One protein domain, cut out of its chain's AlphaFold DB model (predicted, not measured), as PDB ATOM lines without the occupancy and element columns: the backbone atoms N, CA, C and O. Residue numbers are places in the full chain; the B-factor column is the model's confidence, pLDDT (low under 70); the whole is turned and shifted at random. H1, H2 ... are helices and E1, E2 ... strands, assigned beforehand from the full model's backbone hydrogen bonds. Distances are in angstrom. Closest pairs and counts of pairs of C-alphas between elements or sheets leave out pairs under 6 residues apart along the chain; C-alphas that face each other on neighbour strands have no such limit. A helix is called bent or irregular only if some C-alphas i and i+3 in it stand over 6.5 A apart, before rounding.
ATOM      1  N   LEU A   5     127.703 145.976 169.363       92.44
ATOM      2  CA  LEU A   5     127.549 147.128 170.243       92.44
ATOM      3  C   LEU A   5     126.059 147.395 170.392       92.44
ATOM      4  O   LEU A   5     125.379 147.707 169.413       92.44
ATOM      5  N   GLN A   6     125.563 147.309 171.618       93.75
ATOM      6  CA  GLN A   6     124.153 147.463 171.953       93.75
ATOM      7  C   GLN A   6     123.950 148.675 172.861       93.75
ATOM      8  O   GLN A   6     124.659 148.848 173.850       93.75
ATOM      9  N   VAL A   7     122.968 149.515 172.539       93.94
ATOM     10  CA  VAL A   7     122.609 150.703 173.326       93.94
ATOM     11  C   VAL A   7     121.346 150.425 174.123       93.94
ATOM     12  O   VAL A   7     120.334 150.024 173.552       93.94
ATOM     13  N   PHE A   8     121.370 150.706 175.423       93.38
ATOM     14  CA  PHE A   8     120.256 150.476 176.334       93.38
ATOM     15  C   PHE A   8     119.847 151.746 177.078       93.38
ATOM     16  O   PHE A   8     120.689 152.507 177.549       93.38
ATOM     17  N   ARG A   9     118.539 151.932 177.292       91.25
ATOM     18  CA  ARG A   9     118.009 153.045 178.109       91.25
ATOM     19  C   ARG A   9     118.489 153.023 179.564       91.25
ATOM     20  O   ARG A   9     118.533 154.053 180.221       91.25
ATOM     21  N   TYR A  10     118.797 151.840 180.081       87.00
ATOM     22  CA  TYR A  10     119.291 151.594 181.433       87.00
ATOM     23  C   TYR A  10     120.082 150.286 181.439       87.00
ATOM     24  O   TYR A  10     119.797 149.406 180.625       87.00
ATOM     25  N   ARG A  11     121.031 150.122 182.372       85.50
ATOM     26  CA  ARG A  11     121.704 148.831 182.571       85.50
ATOM     27  C   ARG A  11     120.682 147.798 183.068       85.50
ATOM     28  O   ARG A  11     120.104 147.996 184.140       85.50
ATOM     29  N   PRO A  12     120.429 146.711 182.328       78.12
ATOM     30  CA  PRO A  12     119.583 145.633 182.811       78.12
ATOM     31  C   PRO A  12     120.318 144.879 183.931       78.12
ATOM     32  O   PRO A  12     121.444 144.424 183.750       78.12
ATOM     33  N   PHE A  13     119.688 144.730 185.096       72.75
ATOM     34  CA  PHE A  13     120.177 143.855 186.169       72.75
ATOM     35  C   PHE A  13     119.578 142.457 185.982       72.75
ATOM     36  O   PHE A  13     118.363 142.336 185.929       72.75
ATOM     37  N   LEU A  14     120.381 141.399 185.851       64.88
ATOM     38  CA  LEU A  14     119.858 140.039 185.653       64.88
ATOM     39  C   LEU A  14     119.122 139.472 186.894       64.88
ATOM     40  O   LEU A  14     119.411 139.884 188.019       64.88
ATOM     41  N   PRO A  15     118.215 138.486 186.701       59.16
ATOM     42  CA  PRO A  15     117.790 137.938 185.420       59.16
ATOM     43  C   PRO A  15     116.451 138.556 185.018       59.16
ATOM     44  O   PRO A  15     115.380 138.110 185.429       59.16
ATOM     45  N   ILE A  16     116.498 139.604 184.203       56.66
ATOM     46  CA  ILE A  16     115.290 140.121 183.580       56.66
ATOM     47  C   ILE A  16     114.992 139.263 182.344       56.66
ATOM     48  O   ILE A  16     115.870 139.026 181.519       56.66
ATOM     49  N   GLY A  17     113.748 138.799 182.205       62.00
ATOM     50  CA  GLY A  17     113.314 138.041 181.031       62.00
ATOM     51  C   GLY A  17     113.541 138.790 179.707       62.00
ATOM     52  O   GLY A  17     113.444 140.016 179.643       62.00
ATOM     53  N   ASP A  18     113.778 138.021 178.642       64.12
ATOM     54  CA  ASP A  18     114.136 138.453 177.275       64.12
ATOM     55  C   ASP A  18     113.280 139.620 176.717       64.12
ATOM     56  O   ASP A  18     113.758 140.491 175.991       64.12
ATOM     57  N   GLN A  19     112.007 139.721 177.117       65.00
ATOM     58  CA  GLN A  19     111.124 140.814 176.687       65.00
ATOM     59  C   GLN A  19     111.521 142.198 177.214       65.00
ATOM     60  O   GLN A  19     111.277 143.197 176.539       65.00
ATOM     61  N   THR A  20     112.088 142.305 178.412       66.69
ATOM     62  CA  THR A  20     112.462 143.614 178.967       66.69
ATOM     63  C   THR A  20     113.804 144.077 178.415       66.69
ATOM     64  O   THR A  20     113.961 145.270 178.176       66.69
ATOM     65  N   LEU A  21     114.728 143.149 178.135       71.88
ATOM     66  CA  LEU A  21     115.963 143.449 177.402       71.88
ATOM     67  C   LEU A  21     115.634 144.063 176.038       71.88
ATOM     68  O   LEU A  21     116.119 145.144 175.713       71.88
ATOM     69  N   LYS A  22     114.690 143.458 175.306       75.75
ATOM     70  CA  LYS A  22     114.193 143.993 174.027       75.75
ATOM     71  C   LYS A  22     113.521 145.363 174.145       75.75
ATOM     72  O   LYS A  22     113.589 146.147 173.210       75.75
ATOM     73  N   LYS A  23     112.873 145.672 175.275       81.31
ATOM     74  CA  LYS A  23     112.275 146.999 175.529       81.31
ATOM     75  C   LYS A  23     113.305 148.060 175.918       81.31
ATOM     76  O   LYS A  23     113.031 149.248 175.758       81.31
ATOM     77  N   ALA A  24     114.431 147.643 176.493       86.44
ATOM     78  CA  ALA A  24     115.511 148.528 176.899       86.44
ATOM     79  C   ALA A  24     116.468 148.843 175.741       86.44
ATOM     80  O   ALA A  24     117.045 149.929 175.744       86.44
ATOM     81  N   LEU A  25     116.614 147.924 174.777       91.19
ATOM     82  CA  LEU A  25     117.454 148.085 173.590       91.19
ATOM     83  C   LEU A  25     116.934 149.218 172.694       91.19
ATOM     84  O   LEU A  25     115.767 149.245 172.302       91.19
ATOM     85  N   VAL A  26     117.819 150.155 172.374       93.31
ATOM     86  CA  VAL A  26     117.547 151.345 171.554       93.31
ATOM     87  C   VAL A  26     118.147 151.190 170.164       93.31
ATOM     88  O   VAL A  26     117.511 151.542 169.173       93.31
ATOM     89  N   ALA A  27     119.368 150.668 170.095       92.44
ATOM     90  CA  ALA A  27     120.108 150.487 168.859       92.44
ATOM     91  C   ALA A  27     121.104 149.334 169.000       92.44
ATOM     92  O   ALA A  27     121.549 149.020 170.105       92.44
ATOM     93  N   GLU A  28     121.473 148.747 167.869       91.31
ATOM     94  CA  GLU A  28     122.503 147.720 167.767       91.31
ATOM     95  C   GLU A  28     123.328 147.962 166.500       91.31
ATOM     96  O   GLU A  28     122.784 148.326 165.454       91.31
ATOM     97  N   THR A  29     124.646 147.811 166.601       90.00
ATOM     98  CA  THR A  29     125.571 147.954 165.474       90.00
ATOM     99  C   THR A  29     126.800 147.068 165.652       90.00
ATOM    100  O   THR A  29     126.991 146.453 166.700       90.00
ATOM    101  N   PHE A  30     127.647 146.996 164.629       87.81
ATOM    102  CA  PHE A  30     128.896 146.251 164.696       87.81
ATOM    103  C   PHE A  30     129.981 147.083 165.401       87.81
ATOM    104  O   PHE A  30     130.205 148.239 165.038       87.81
ATOM    105  N   PRO A  31     130.704 146.514 166.384       88.19
ATOM    106  CA  PRO A  31     131.713 147.242 167.151       88.19
ATOM    107  C   PRO A  31     133.055 147.344 166.414       88.19
ATOM    108  O   PRO A  31     133.970 148.001 166.900       88.19
ATOM    109  N   GLN A  32     133.206 146.699 165.254       85.25
ATOM    110  CA  GLN A  32     134.483 146.560 164.547       85.25
ATOM    111  C   GLN A  32     135.239 147.880 164.334       85.25
ATOM    112  O   GLN A  32     136.430 147.911 164.650       85.25
ATOM    113  N   PRO A  33     134.611 148.990 163.890       84.94
ATOM    114  CA  PRO A  33     135.352 150.236 163.722       84.94
ATOM    115  C   PRO A  33     135.977 150.745 165.027       84.94
ATOM    116  O   PRO A  33     137.074 151.304 164.993       84.94
ATOM    117  N   LEU A  34     135.306 150.507 166.159       87.56
ATOM    118  CA  LEU A  34     135.784 150.839 167.500       87.56
ATOM    119  C   LEU A  34     136.948 149.934 167.915       87.56
ATOM    120  O   LEU A  34     138.009 150.423 168.299       87.56
ATOM    121  N   LEU A  35     136.769 148.617 167.783       85.56
ATOM    122  CA  LEU A  35     137.772 147.622 168.172       85.56
ATOM    123  C   LEU A  35     139.062 147.768 167.356       85.56
ATOM    124  O   LEU A  35     140.161 147.647 167.901       85.56
ATOM    125  N   TYR A  36     138.947 148.079 166.063       81.00
ATOM    126  CA  TYR A  36     140.104 148.328 165.208       81.00
ATOM    127  C   TYR A  36     140.786 149.663 165.508       81.00
ATOM    128  O   TYR A  36     142.012 149.727 165.435       81.00
ATOM    129  N   ALA A  37     140.050 150.714 165.891       81.94
ATOM    130  CA  ALA A  37     140.664 152.003 166.224       81.94
ATOM    131  C   ALA A  37     141.744 151.860 167.315       81.94
ATOM    132  O   ALA A  37     142.816 152.453 167.211       81.94
ATOM    133  N   VAL A  38     141.507 150.994 168.304       78.31
ATOM    134  CA  VAL A  38     142.448 150.712 169.401       78.31
ATOM    135  C   VAL A  38     143.709 150.000 168.929       78.31
ATOM    136  O   VAL A  38     144.822 150.375 169.307       78.31
ATOM    137  N   GLN A  39     143.549 148.979 168.088       75.31
ATOM    138  CA  GLN A  39     144.670 148.183 167.585       75.31
ATOM    139  C   GLN A  39     145.659 149.032 166.783       75.31
ATOM    140  O   GLN A  39     146.863 148.775 166.821       75.31
ATOM    141  N   TYR A  40     145.159 150.062 166.100       76.25
ATOM    142  CA  TYR A  40     145.950 150.914 165.214       76.25
ATOM    143  C   TYR A  40     146.314 152.271 165.813       76.25
ATOM    144  O   TYR A  40     146.943 153.088 165.136       76.25
ATOM    145  N   LEU A  41     145.978 152.508 167.082       78.94
ATOM    146  CA  LEU A  41     146.419 153.696 167.790       78.94
ATOM    147  C   LEU A  41     147.928 153.587 168.097       78.94
ATOM    148  O   LEU A  41     148.338 152.631 168.776       78.94
ATOM    149  N   PRO A  42     148.766 154.543 167.640       78.44
ATOM    150  CA  PRO A  42     150.182 154.586 167.998       78.44
ATOM    151  C   PRO A  42     150.369 154.537 169.514       78.44
ATOM    152  O   PRO A  42     149.599 155.155 170.248       78.44
ATOM    153  N   GLN A  43     151.392 153.820 169.988       80.38
ATOM    154  CA  GLN A  43     151.629 153.630 171.423       80.38
ATOM    155  C   GLN A  43     151.727 154.966 172.175       80.38
ATOM    156  O   GLN A  43     151.118 155.114 173.231       80.38
ATOM    157  N   ASP A  44     152.399 155.946 171.571       77.19
ATOM    158  CA  ASP A  44     152.592 157.291 172.124       77.19
ATOM    159  C   ASP A  44     151.286 158.090 172.258       77.19
ATOM    160  O   ASP A  44     151.233 159.064 173.002       77.19
ATOM    161  N   LEU A  45     150.223 157.678 171.560       79.50
ATOM    162  CA  LEU A  45     148.903 158.289 171.673       79.50
ATOM    163  C   LEU A  45     147.996 157.588 172.673       79.50
ATOM    164  O   LEU A  45     146.995 158.169 173.062       79.50
ATOM    165  N   ARG A  46     148.297 156.367 173.122       85.19
ATOM    166  CA  ARG A  46     147.343 155.580 173.927       85.19
ATOM    167  C   ARG A  46     146.941 156.258 175.234       85.19
ATOM    168  O   ARG A  46     145.803 156.102 175.660       85.19
ATOM    169  N   SER A  47     147.828 157.057 175.827       86.44
ATOM    170  CA  SER A  47     147.531 157.844 177.031       86.44
ATOM    171  C   SER A  47     146.467 158.927 176.821       86.44
ATOM    172  O   SER A  47     145.844 159.355 177.786       86.44
ATOM    173  N   GLU A  48     146.253 159.366 175.581       86.31
ATOM    174  CA  GLU A  48     145.268 160.389 175.208       86.31
ATOM    175  C   GLU A  48     143.866 159.809 174.952       86.31
ATOM    176  O   GLU A  48     142.910 160.572 174.799       86.31
ATOM    177  N   PHE A  49     143.741 158.476 174.890       91.38
ATOM    178  CA  PHE A  49     142.498 157.765 174.568       91.38
ATOM    179  C   PHE A  49     142.200 156.636 175.573       91.38
ATOM    180  O   PHE A  49     142.033 155.482 175.169       91.38
ATOM    181  N   PRO A  50     142.181 156.913 176.891       91.31
ATOM    182  CA  PRO A  50     142.044 155.872 177.907       91.31
ATOM    183  C   PRO A  50     140.746 155.068 177.766       91.31
ATOM    184  O   PRO A  50     140.781 153.845 177.890       91.31
ATOM    185  N   THR A  51     139.621 155.716 177.455       92.12
ATOM    186  CA  THR A  51     138.324 155.037 177.305       92.12
ATOM    187  C   THR A  51     138.289 154.181 176.046       92.12
ATOM    188  O   THR A  51     137.767 153.071 176.058       92.12
ATOM    189  N   LEU A  52     138.863 154.677 174.948       90.75
ATOM    190  CA  LEU A  52     138.977 153.937 173.703       90.75
ATOM    191  C   LEU A  52     139.863 152.704 173.910       90.75
ATOM    192  O   LEU A  52     139.505 151.628 173.465       90.75
ATOM    193  N   ILE A  53     140.985 152.814 174.623       90.38
ATOM    194  CA  ILE A  53     141.817 151.643 174.946       90.38
ATOM    195  C   ILE A  53     141.046 150.626 175.794       90.38
ATOM    196  O   ILE A  53     141.146 149.422 175.556       90.38
ATOM    197  N   ASP A  54     140.256 151.092 176.752       89.56
ATOM    198  CA  ASP A  54     139.511 150.228 177.666       89.56
ATOM    199  C   ASP A  54     138.349 149.468 176.994       89.56
ATOM    200  O   ASP A  54     137.936 148.416 177.466       89.56
ATOM    201  N   VAL A  55     137.858 149.915 175.834       88.94
ATOM    202  CA  VAL A  55     136.870 149.142 175.055       88.94
ATOM    203  C   VAL A  55     137.472 148.019 174.211       88.94
ATOM    204  O   VAL A  55     136.745 147.352 173.475       88.94
ATOM    205  N   CYS A  56     138.787 147.803 174.258       83.31
ATOM    206  CA  CYS A  56     139.412 146.690 173.556       83.31
ATOM    207  C   CYS A  56     139.644 145.504 174.507       83.31
ATOM    208  O   CYS A  56     140.323 145.651 175.525       83.31
ATOM    209  N   PRO A  57     139.161 144.295 174.167       79.44
ATOM    210  CA  PRO A  57     139.274 143.123 175.041       79.44
ATOM    211  C   PRO A  57     140.700 142.651 175.284       79.44
ATOM    212  O   PRO A  57     140.970 141.982 176.272       79.44
ATOM    213  N   THR A  58     141.630 142.963 174.382       79.06
ATOM    214  CA  THR A  58     143.037 142.587 174.567       79.06
ATOM    215  C   THR A  58     143.752 143.486 175.572       79.06
ATOM    216  O   THR A  58     144.870 143.163 175.975       79.06
ATOM    217  N   THR A  59     143.135 144.601 175.974       78.56
ATOM    218  CA  THR A  59     143.721 145.589 176.885       78.56
ATOM    219  C   THR A  59     142.879 145.873 178.126       78.56
ATOM    220  O   THR A  59     143.402 146.523 179.027       78.56
ATOM    221  N   SER A  60     141.637 145.388 178.204       85.88
ATOM    222  CA  SER A  60     140.743 145.604 179.347       85.88
ATOM    223  C   SER A  60     140.432 144.316 180.101       85.88
ATOM    224  O   SER A  60     140.099 143.291 179.508       85.88
ATOM    225  N   ASP A  61     140.504 144.388 181.426       88.56
ATOM    226  CA  ASP A  61     140.111 143.337 182.366       88.56
ATOM    227  C   ASP A  61     138.647 143.463 182.827       88.56
ATOM    228  O   ASP A  61     138.171 142.646 183.612       88.56
ATOM    229  N   ARG A  62     137.914 144.463 182.321       92.00
ATOM    230  CA  ARG A  62     136.528 144.770 182.710       92.00
ATOM    231  C   ARG A  62     135.464 143.943 181.992       92.00
ATOM    232  O   ARG A  62     134.275 144.125 182.254       92.00
ATOM    233  N   TYR A  63     135.870 143.094 181.053       91.19
ATOM    234  CA  TYR A  63     134.955 142.190 180.371       91.19
ATOM    235  C   TYR A  63     134.502 141.086 181.330       91.19
ATOM    236  O   TYR A  63     135.304 140.277 181.793       91.19
ATOM    237  N   GLU A  64     133.200 141.028 181.584       88.88
ATOM    238  CA  GLU A  64     132.544 139.976 182.359       88.88
ATOM    239  C   GLU A  64     131.704 139.139 181.389       88.88
ATOM    240  O   GLU A  64     130.835 139.685 180.713       88.88
ATOM    241  N   ASP A  65     131.974 137.835 181.279       88.12
ATOM    242  CA  ASP A  65     131.261 136.928 180.361       88.12
ATOM    243  C   ASP A  65     131.168 137.464 178.913       88.12
ATOM    244  O   ASP A  65     130.100 137.480 178.305       88.12
ATOM    245  N   GLU A  66     132.297 137.943 178.368       89.06
ATOM    246  CA  GLU A  66     132.402 138.546 177.021       89.06
ATOM    247  C   GLU A  66     131.637 139.875 176.848       89.06
ATOM    248  O   GLU A  66     131.547 140.398 175.736       89.06
ATOM    249  N   MET A  67     131.136 140.467 177.940       91.44
ATOM    250  CA  MET A  67     130.409 141.738 177.940       91.44
ATOM    251  C   MET A  67     131.176 142.841 178.669       91.44
ATOM    252  O   MET A  67     131.580 142.689 179.821       91.44
ATOM    253  N   LEU A  68     131.290 144.003 178.030       93.31
ATOM    254  CA  LEU A  68     131.737 145.240 178.664       93.31
ATOM    255  C   LEU A  68     130.582 146.237 178.718       93.31
ATOM    256  O   LEU A  68     130.079 146.683 177.686       93.31
ATOM    257  N   TRP A  69     130.191 146.615 179.934       93.81
ATOM    258  CA  TRP A  69     129.175 147.637 180.174       93.81
ATOM    259  C   TRP A  69     129.814 149.000 180.423       93.81
ATOM    260  O   TRP A  69     130.611 149.161 181.349       93.81
ATOM    261  N   LEU A  70     129.392 149.985 179.635       94.69
ATOM    262  CA  LEU A  70     129.765 151.386 179.766       94.69
ATOM    263  C   LEU A  70     128.587 152.182 180.323       94.69
ATOM    264  O   LEU A  70     127.467 152.132 179.796       94.69
ATOM    265  N   SER A  71     128.855 152.926 181.389       95.12
ATOM    266  CA  SER A  71     127.942 153.922 181.943       95.12
ATOM    267  C   SER A  71     127.788 155.129 181.009       95.12
ATOM    268  O   SER A  71     128.641 155.351 180.149       95.12
ATOM    269  N   PRO A  72     126.742 155.955 181.181       94.94
ATOM    270  CA  PRO A  72     126.530 157.132 180.337       94.94
ATOM    271  C   PRO A  72     127.732 158.089 180.268       94.94
ATOM    272  O   PRO A  72     128.050 158.608 179.198       94.94
ATOM    273  N   ASP A  73     128.444 158.278 181.383       95.31
ATOM    274  CA  ASP A  73     129.638 159.128 181.429       95.31
ATOM    275  C   ASP A  73     130.781 158.547 180.584       95.31
ATOM    276  O   ASP A  73     131.461 159.271 179.850       95.31
ATOM    277  N   GLU A  74     130.959 157.228 180.635       95.44
ATOM    278  CA  GLU A  74     131.953 156.504 179.840       95.44
ATOM    279  C   GLU A  74     131.587 156.487 178.361       95.44
ATOM    280  O   GLU A  74     132.459 156.674 177.521       95.44
ATOM    281  N   VAL A  75     130.301 156.351 178.026       95.81
ATOM    282  CA  VAL A  75     129.812 156.492 176.648       95.81
ATOM    283  C   VAL A  75     130.117 157.895 176.119       95.81
ATOM    284  O   VAL A  75     130.581 158.038 174.990       95.81
ATOM    285  N   GLY A  76     129.937 158.932 176.942       95.69
ATOM    286  CA  GLY A  76     130.321 160.301 176.601       95.69
ATOM    287  C   GLY A  76     131.827 160.469 176.376       95.69
ATOM    288  O   GLY A  76     132.239 161.147 175.431       95.69
ATOM    289  N   SER A  77     132.667 159.847 177.205       96.19
ATOM    290  CA  SER A  77     134.125 159.849 177.012       96.19
ATOM    291  C   SER A  77     134.540 159.086 175.757       96.19
ATOM    292  O   SER A  77     135.278 159.632 174.938       96.19
ATOM    293  N   LEU A  78     133.986 157.894 175.540       95.19
ATOM    294  CA  LEU A  78     134.215 157.080 174.352       95.19
ATOM    295  C   LEU A  78     133.825 157.826 173.075       95.19
ATOM    296  O   LEU A  78     134.578 157.833 172.107       95.19
ATOM    297  N   GLN A  79     132.668 158.491 173.073       95.50
ATOM    298  CA  GLN A  79     132.197 159.289 171.946       95.50
ATOM    299  C   GLN A  79     133.172 160.421 171.604       95.50
ATOM    300  O   GLN A  79     133.470 160.634 170.425       95.50
ATOM    301  N   ARG A  80     133.673 161.143 172.614       94.88
ATOM    302  CA  ARG A  80     134.662 162.212 172.415       94.88
ATOM    303  C   ARG A  80     135.979 161.664 171.884       94.88
ATOM    304  O   ARG A  80     136.502 162.198 170.911       94.88
ATOM    305  N   GLU A  81     136.493 160.604 172.495       94.38
ATOM    306  CA  GLU A  81     137.758 159.976 172.115       94.38
ATOM    307  C   GLU A  81     137.698 159.375 170.707       94.38
ATOM    308  O   GLU A  81     138.585 159.619 169.892       94.38
ATOM    309  N   PHE A  82     136.617 158.670 170.367       92.31
ATOM    310  CA  PHE A  82     136.414 158.136 169.023       92.31
ATOM    311  C   PHE A  82     136.264 159.254 167.980       92.31
ATOM    312  O   PHE A  82     136.885 159.196 166.919       92.31
ATOM    313  N   GLY A  83     135.523 160.321 168.298       92.06
ATOM    314  CA  GLY A  83     135.423 161.500 167.434       92.06
ATOM    315  C   GLY A  83     136.777 162.174 167.205       92.06
ATOM    316  O   GLY A  83     137.121 162.515 166.075       92.06
ATOM    317  N   ARG A  84     137.587 162.306 168.258       91.62
ATOM    318  CA  ARG A  84     138.953 162.842 168.192       91.62
ATOM    319  C   ARG A  84     139.863 161.965 167.322       91.62
ATOM    320  O   ARG A  84     140.578 162.475 166.464       91.62
ATOM    321  N   PHE A  85     139.770 160.642 167.460       90.00
ATOM    322  CA  PHE A  85     140.477 159.689 166.597       90.00
ATOM    323  C   PHE A  85     140.118 159.885 165.116       90.00
ATOM    324  O   PHE A  85     141.004 159.914 164.259       90.00
ATOM    325  N   GLN A  86     138.837 160.097 164.803       88.81
ATOM    326  CA  GLN A  86     138.405 160.405 163.437       88.81
ATOM    327  C   GLN A  86     139.003 161.721 162.926       88.81
ATOM    328  O   GLN A  86     139.501 161.752 161.801       88.81
ATOM    329  N   GLN A  87     139.036 162.777 163.748       90.69
ATOM    330  CA  GLN A  87     139.656 164.053 163.365       90.69
ATOM    331  C   GLN A  87     141.150 163.896 163.041       90.69
ATOM    332  O   GLN A  87     141.630 164.501 162.080       90.69
ATOM    333  N   ILE A  88     141.877 163.054 163.781       88.44
ATOM    334  CA  ILE A  88     143.283 162.731 163.490       88.44
ATOM    335  C   ILE A  88     143.395 161.998 162.153       88.44
ATOM    336  O   ILE A  88     144.174 162.403 161.290       88.44
ATOM    337  N   CYS A  89     142.586 160.957 161.942       86.19
ATOM    338  CA  CYS A  89     142.535 160.207 160.683       86.19
ATOM    339  C   CYS A  89     142.232 161.105 159.469       86.19
ATOM    340  O   CYS A  89     142.758 160.892 158.375       86.19
ATOM    341  N   GLU A  90     141.392 162.121 159.654       87.56
ATOM    342  CA  GLU A  90     141.016 163.100 158.629       87.56
ATOM    343  C   GLU A  90     142.002 164.268 158.496       87.56
ATOM    344  O   GLU A  90     141.867 165.060 157.565       87.56
ATOM    345  N   ARG A  91     143.028 164.340 159.356       86.62
ATOM    346  CA  ARG A  91     144.000 165.447 159.457       86.62
ATOM    347  C   ARG A  91     143.386 166.795 159.856       86.62
ATOM    348  O   ARG A  91     144.008 167.835 159.646       86.62
ATOM    349  N   ASN A  92     142.200 166.780 160.450       88.50
ATOM    350  CA  ASN A  92     141.579 167.964 161.043       88.50
ATOM    351  C   ASN A  92     142.178 168.276 162.424       88.50
ATOM    352  O   ASN A  92     142.224 169.435 162.831       88.50
ATOM    353  N   GLU A  93     142.679 167.254 163.123       86.62
ATOM    354  CA  GLU A  93     143.502 167.402 164.322       86.62
ATOM    355  C   GLU A  93     144.931 166.940 164.026       86.62
ATOM    356  O   GLU A  93     145.159 165.825 163.554       86.62
ATOM    357  N   ILE A  94     145.904 167.814 164.292       83.19
ATOM    358  CA  ILE A  94     147.321 167.539 164.057       83.19
ATOM    359  C   ILE A  94     147.985 167.278 165.402       83.19
ATOM    360  O   ILE A  94     148.144 168.197 166.205       83.19
ATOM    361  N   ILE A  95     148.429 166.040 165.610       80.31
ATOM    362  CA  ILE A  95     149.285 165.697 166.745       80.31
ATOM    363  C   ILE A  95     150.733 165.596 166.252       80.31
ATOM    364  O   ILE A  95     151.003 164.843 165.310       80.31
ATOM    365  N   PRO A  96     151.684 166.346 166.845       79.44
ATOM    366  CA  PRO A  96     153.093 166.241 166.488       79.44
ATOM    367  C   PRO A  96     153.581 164.789 166.548       79.44
ATOM    368  O   PRO A  96     153.379 164.101 167.542       79.44
ATOM    369  N   GLY A  97     154.220 164.322 165.474       74.69
ATOM    370  CA  GLY A  97     154.724 162.947 165.379       74.69
ATOM    371  C   GLY A  97     153.710 161.910 164.879       74.69
ATOM    372  O   GLY A  97     154.091 160.761 164.668       74.69
ATOM    373  N   VAL A  98     152.459 162.298 164.614       77.88
ATOM    374  CA  VAL A  98     151.406 161.388 164.140       77.88
ATOM    375  C   VAL A  98     151.010 161.731 162.709       77.88
ATOM    376  O   VAL A  98     150.527 162.823 162.417       77.88
ATOM    377  N   ASP A  99     151.177 160.774 161.796       81.12
ATOM    378  CA  ASP A  99     150.660 160.894 160.431       81.12
ATOM    379  C   ASP A  99     149.241 160.325 160.361       81.12
ATOM    380  O   ASP A  99     149.037 159.124 160.167       81.12
ATOM    381  N   GLY A 100     148.254 161.209 160.499       82.25
ATOM    382  CA  GLY A 100     146.837 160.853 160.461       82.25
ATOM    383  C   GLY A 100     146.408 160.077 159.212       82.25
ATOM    384  O   GLY A 100     145.575 159.180 159.307       82.25
ATOM    385  N   ALA A 101     147.028 160.323 158.048       83.00
ATOM    386  CA  ALA A 101     146.684 159.552 156.851       83.00
ATOM    387  C   ALA A 101     147.225 158.128 156.903       83.00
ATOM    388  O   ALA A 101     146.554 157.225 156.411       83.00
ATOM    389  N   LYS A 102     148.401 157.913 157.507       80.44
ATOM    390  CA  LYS A 102     148.890 156.553 157.761       80.44
ATOM    391  C   LYS A 102     147.944 155.835 158.710       80.44
ATOM    392  O   LYS A 102     147.509 154.741 158.375       80.44
ATOM    393  N   VAL A 103     147.558 156.463 159.826       79.62
ATOM    394  CA  VAL A 103     146.590 155.885 160.779       79.62
ATOM    395  C   VAL A 103     145.288 155.509 160.064       79.62
ATOM    396  O   VAL A 103     144.842 154.369 160.170       79.62
ATOM    397  N   LYS A 104     144.737 156.411 159.241       82.75
ATOM    398  CA  LYS A 104     143.540 156.147 158.430       82.75
ATOM    399  C   LYS A 104     143.735 155.006 157.432       82.75
ATOM    400  O   LYS A 104     142.858 154.160 157.304       82.75
ATOM    401  N   GLN A 105     144.858 154.977 156.717       78.19
ATOM    402  CA  GLN A 105     145.159 153.931 155.740       78.19
ATOM    403  C   GLN A 105     145.245 152.558 156.415       78.19
ATOM    404  O   GLN A 105     144.650 151.610 155.912       78.19
ATOM    405  N   PHE A 106     145.921 152.466 157.563       73.06
ATOM    406  CA  PHE A 106     146.000 151.236 158.350       73.06
ATOM    407  C   PHE A 106     144.625 150.812 158.873       73.06
ATOM    408  O   PHE A 106     144.239 149.658 158.700       73.06
ATOM    409  N   TRP A 107     143.850 151.753 159.419       77.00
ATOM    410  CA  TRP A 107     142.506 151.493 159.937       77.00
ATOM    411  C   TRP A 107     141.525 150.997 158.864       77.00
ATOM    412  O   TRP A 107     140.727 150.105 159.140       77.00
ATOM    413  N   LEU A 108     141.597 151.529 157.638       72.81
ATOM    414  CA  LEU A 108     140.740 151.112 156.519       72.81
ATOM    415  C   LEU A 108     141.222 149.825 155.833       72.81
ATOM    416  O   LEU A 108     140.395 149.062 155.346       72.81
ATOM    417  N   SER A 109     142.532 149.560 155.795       68.00
ATOM    418  CA  SER A 109     143.088 148.372 155.123       68.00
ATOM    419  C   SER A 109     142.718 147.039 155.780       68.00
ATOM    420  O   SER A 109     142.806 145.998 155.136       68.00
ATOM    421  N   SER A 110     142.295 147.078 157.043       62.47
ATOM    422  CA  SER A 110     141.939 145.901 157.840       62.47
ATOM    423  C   SER A 110     140.438 145.617 157.874       62.47
ATOM    424  O   SER A 110     140.011 144.679 158.545       62.47
ATOM    425  N   GLN A 111     139.624 146.421 157.186       62.06
ATOM    426  CA  GLN A 111     138.189 146.187 157.097       62.06
ATOM    427  C   GLN A 111     137.876 145.453 155.790       62.06
ATOM    428  O   GLN A 111     137.966 146.024 154.708       62.06
ATOM    429  N   GLU A 112     137.509 144.172 155.885       56.78
ATOM    430  CA  GLU A 112     137.067 143.366 154.732       56.78
ATOM    431  C   GLU A 112     135.639 143.722 154.253       56.78
ATOM    432  O   GLU A 112     135.133 143.125 153.307       56.78
ATOM    433  N   HIS A 113     134.971 144.681 154.901       53.94
ATOM    434  CA  HIS A 113     133.622 145.172 154.588       53.94
ATOM    435  C   HIS A 113     133.617 146.699 154.435       53.94
ATOM    436  O   HIS A 113     134.613 147.352 154.741       53.94
ATOM    437  N   ASP A 114     132.515 147.261 153.922       57.41
ATOM    438  CA  ASP A 114     132.329 148.687 153.600       57.41
ATOM    439  C   ASP A 114     132.354 149.595 154.854       57.41
ATOM    440  O   ASP A 114     131.358 150.174 155.295       57.41
ATOM    441  N   ALA A 115     133.554 149.723 155.421       58.53
ATOM    442  CA  ALA A 115     133.925 150.384 156.668       58.53
ATOM    443  C   ALA A 115     133.376 151.799 156.826       58.53
ATOM    444  O   ALA A 115     133.167 152.293 157.933       58.53
ATOM    445  N   SER A 116     133.196 152.490 155.703       60.25
ATOM    446  CA  SER A 116     132.829 153.899 155.685       60.25
ATOM    447  C   SER A 116     131.408 154.132 156.213       60.25
ATOM    448  O   SER A 116     131.183 155.074 156.979       60.25
ATOM    449  N   SER A 117     130.471 153.241 155.876       62.19
ATOM    450  CA  SER A 117     129.080 153.295 156.337       62.19
ATOM    451  C   SER A 117     128.958 152.914 157.817       62.19
ATOM    452  O   SER A 117     128.201 153.535 158.575       62.19
ATOM    453  N   ASP A 118     129.761 151.945 158.254       74.88
ATOM    454  CA  ASP A 118     129.744 151.432 159.625       74.88
ATOM    455  C   ASP A 118     130.348 152.435 160.615       74.88
ATOM    456  O   ASP A 118     129.804 152.651 161.698       74.88
ATOM    457  N   VAL A 119     131.404 153.151 160.215       81.88
ATOM    458  CA  VAL A 119     132.001 154.239 161.007       81.88
ATOM    459  C   VAL A 119     131.007 155.380 161.237       81.88
ATOM    460  O   VAL A 119     130.866 155.861 162.368       81.88
ATOM    461  N   GLY A 120     130.313 155.830 160.187       83.25
ATOM    462  CA  GLY A 120     129.330 156.913 160.295       83.25
ATOM    463  C   GLY A 120     128.145 156.529 161.185       83.25
ATOM    464  O   GLY A 120     127.722 157.314 162.039       83.25
ATOM    465  N   SER A 121     127.663 155.295 161.035       86.62
ATOM    466  CA  SER A 121     126.575 154.737 161.843       86.62
ATOM    467  C   SER A 121     126.965 154.618 163.317       86.62
ATOM    468  O   SER A 121     126.240 155.113 164.181       86.62
ATOM    469  N   LEU A 122     128.145 154.064 163.609       90.06
ATOM    470  CA  LEU A 122     128.682 153.952 164.965       90.06
ATOM    471  C   LEU A 122     128.838 155.323 165.634       90.06
ATOM    472  O   LEU A 122     128.401 155.516 166.767       90.06
ATOM    473  N   SER A 123     129.416 156.293 164.922       90.69
ATOM    474  CA  SER A 123     129.628 157.653 165.443       90.69
ATOM    475  C   SER A 123     128.308 158.312 165.835       90.69
ATOM    476  O   SER A 123     128.207 158.956 166.881       90.69
ATOM    477  N   LYS A 124     127.278 158.131 165.000       92.56
ATOM    478  CA  LYS A 124     125.928 158.615 165.282       92.56
ATOM    479  C   LYS A 124     125.338 157.922 166.511       92.56
ATOM    480  O   LYS A 124     124.854 158.614 167.396       92.56
ATOM    481  N   ILE A 125     125.423 156.594 166.586       94.38
ATOM    482  CA  ILE A 125     124.890 155.807 167.707       94.38
ATOM    483  C   ILE A 125     125.540 156.216 169.032       94.38
ATOM    484  O   ILE A 125     124.825 156.458 169.999       94.38
ATOM    485  N   LEU A 126     126.868 156.354 169.078       93.81
ATOM    486  CA  LEU A 126     127.585 156.783 170.285       93.81
ATOM    487  C   LEU A 126     127.209 158.206 170.702       93.81
ATOM    488  O   LEU A 126     127.039 158.474 171.889       93.81
ATOM    489  N   ARG A 127     127.044 159.118 169.737       95.44
ATOM    490  CA  ARG A 127     126.589 160.487 170.008       95.44
ATOM    491  C   ARG A 127     125.179 160.514 170.577       95.44
ATOM    492  O   ARG A 127     124.960 161.171 171.589       95.44
ATOM    493  N   ASP A 128     124.244 159.822 169.941       95.38
ATOM    494  CA  ASP A 128     122.847 159.814 170.367       95.38
ATOM    495  C   ASP A 128     122.729 159.125 171.748       95.38
ATOM    496  O   ASP A 128     122.071 159.647 172.646       95.38
ATOM    497  N   ALA A 129     123.479 158.040 171.989       94.50
ATOM    498  CA  ALA A 129     123.566 157.384 173.297       94.50
ATOM    499  C   ALA A 129     124.145 158.296 174.395       94.50
ATOM    500  O   ALA A 129     123.601 158.344 175.498       94.50
ATOM    501  N   ALA A 130     125.213 159.043 174.097       94.56
ATOM    502  CA  ALA A 130     125.803 159.995 175.036       94.56
ATOM    503  C   ALA A 130     124.843 161.151 175.369       94.56
ATOM    504  O   ALA A 130     124.736 161.548 176.527       94.56
ATOM    505  N   LEU A 131     124.126 161.680 174.369       94.75
ATOM    506  CA  LEU A 131     123.160 162.771 174.551       94.75
ATOM    507  C   LEU A 131     121.943 162.347 175.378       94.75
ATOM    508  O   LEU A 131     121.438 163.136 176.175       94.75
ATOM    509  N   GLU A 132     121.471 161.117 175.189       95.31
ATOM    510  CA  GLU A 132     120.283 160.589 175.868       95.31
ATOM    511  C   GLU A 132     120.600 159.938 177.225       95.31
ATOM    512  O   GLU A 132     119.689 159.514 177.936       95.31
ATOM    513  N   GLY A 133     121.876 159.884 177.622       94.44
ATOM    514  CA  GLY A 133     122.294 159.286 178.889       94.44
ATOM    515  C   GLY A 133     122.115 157.765 178.919       94.44
ATOM    516  O   GLY A 133     121.746 157.196 179.947       94.44
ATOM    517  N   HIS A 134     122.329 157.106 177.781       96.06
ATOM    518  CA  HIS A 134     122.166 155.667 177.620       96.06
ATOM    519  C   HIS A 134     123.412 154.876 178.017       96.06
ATOM    520  O   HIS A 134     124.536 155.372 178.025       96.06
ATOM    521  N   TRP A 135     123.185 153.602 178.322       95.38
ATOM    522  CA  TRP A 135     124.221 152.609 178.568       95.38
ATOM    523  C   TRP A 135     124.622 151.937 177.261       95.38
ATOM    524  O   TRP A 135     123.788 151.757 176.372       95.38
ATOM    525  N   VAL A 136     125.877 151.511 177.168       94.81
ATOM    526  CA  VAL A 136     126.366 150.705 176.045       94.81
ATOM    527  C   VAL A 136     126.893 149.378 176.568       94.81
ATOM    528  O   VAL A 136     127.597 149.342 177.572       94.81
ATOM    529  N   CYS A 137     126.550 148.295 175.880       93.56
ATOM    530  CA  CYS A 137     127.166 146.989 176.053       93.56
ATOM    531  C   CYS A 137     127.966 146.656 174.794       93.56
ATOM    532  O   CYS A 137     127.431 146.718 173.684       93.56
ATOM    533  N   LEU A 138     129.234 146.306 174.969       92.12
ATOM    534  CA  LEU A 138     130.050 145.671 173.943       92.12
ATOM    535  C   LEU A 138     130.072 144.171 174.216       92.12
ATOM    536  O   LEU A 138     130.584 143.753 175.252       92.12
ATOM    537  N   GLN A 139     129.525 143.390 173.292       91.50
ATOM    538  CA  GLN A 139     129.507 141.933 173.333       91.50
ATOM    539  C   GLN A 139     130.478 141.385 172.284       91.50
ATOM    540  O   GLN A 139     130.477 141.855 171.139       91.50
ATOM    541  N   LEU A 140     131.307 140.414 172.672       86.88
ATOM    542  CA  LEU A 140     132.327 139.811 171.808       86.88
ATOM    543  C   LEU A 140     131.983 138.402 171.323       86.88
ATOM    544  O   LEU A 140     131.119 137.748 171.939       86.88
TER     545      LEU A 140
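AT A GLANCE: This is residues 5 to 140 of the 140 residues of an uncharacterized protein of Acidobacteria bacterium (UniProt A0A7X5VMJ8). A small, twisted four-stranded sheet has two long helices over one face: H7 runs along its strands, while H5 stands up from it and reaches away to a group of shorter helices, H2, H4 and H6. H1 is at the opposite end of the long axis, where residues 14 to 19 stick out. The printed part has 136 residues, with seven named helices and four named strands in the order E1 H1 E2 H2 H3 H4 E3 H5 H6 H7 E4. The sheet's order is E2, E1, E4, E3, all antiparallel, and the class is mixed, helices and strands. The whole is compact, with a radius of gyration of the C-alphas of 15.2 A, and elongated, spanning 50 by 29 by 28 A.

IN THESE COORDINATES: The sheet's strands are E2, residues 25 to 29, 11.5 A long; E1, residues 5 to 8, from C-alpha 5 at (127.549, 147.128, 170.243); E4, residues 135 to 139, 13.0 A long and ending at C-alpha 139 at (129.507, 141.933, 173.333); and E3, residues 67 to 70. The longest helices are H5, residues 72 to 89, 25.5 A, and H7, residues 115 to 132, 25.7 A. H6 is residues 100 to 109, 14.1 A. The shorter helices are H1, residues 18 to 24; H2, residues 32 to 39; H3, residues 43 to 48; and H4, residues 50 to 54. H3 is irregular, with C-alphas 44 and 47 7.1 A apart.

HOW THE PARTS SIT: Across E2 and E1, N 7 and O 27 are 2.9 A apart; across E1 and E4, N 6 and O 137 are 2.8 A apart; across E4 and E3, N 70 and O 136 are 2.8 A apart. H5 and H7 are on the same face, making two layers, helices on one face of a sheet. H7 is over E2 and E1 at a height over the sheet of 9.4 A. H5 is the hub, touching H2, H4, H6 and H7. It touches H7 at a shallow tilt of 34 degrees, only just short of steep, opposite ways; their closest C-alphas, Gly 76 and Ala 130, are 4.8 A apart. The closest C-alphas of H5 and H4, Leu 78 and Thr 51, are 5.5 A apart. H5 touches H6 with residues 88 to 89 alone, about perpendicular at 77 degrees; the closest C-alphas, Cys 89 and Gly 100, are 4.4 A apart. H2 also touches H7, about perpendicular at 87 degrees, with the closest C-alphas, Pro 33 and Val 119, 5.9 A apart. H3 and H4 are close but not clearly touching, and H1 only grazes the sheet with residues 21 to 24. Every O i to N i+4 pair is within hydrogen-bond range in H1, H4, H5, H6 and H7; H2 has 2 of 4, and H3 has 0 of 2, with 2 of 3 O i to N i+3 pairs within range.

THE WHOLE: The two C-alphas farthest apart, Gly 17 and Pro 96, are 50.9 A apart. The printed part has no cut, and the link from H4 to E3, 12 residues, is long. Mean pLDDT of the printed part is 84.3; residues 14 to 20 and 109 to 117 are under 70.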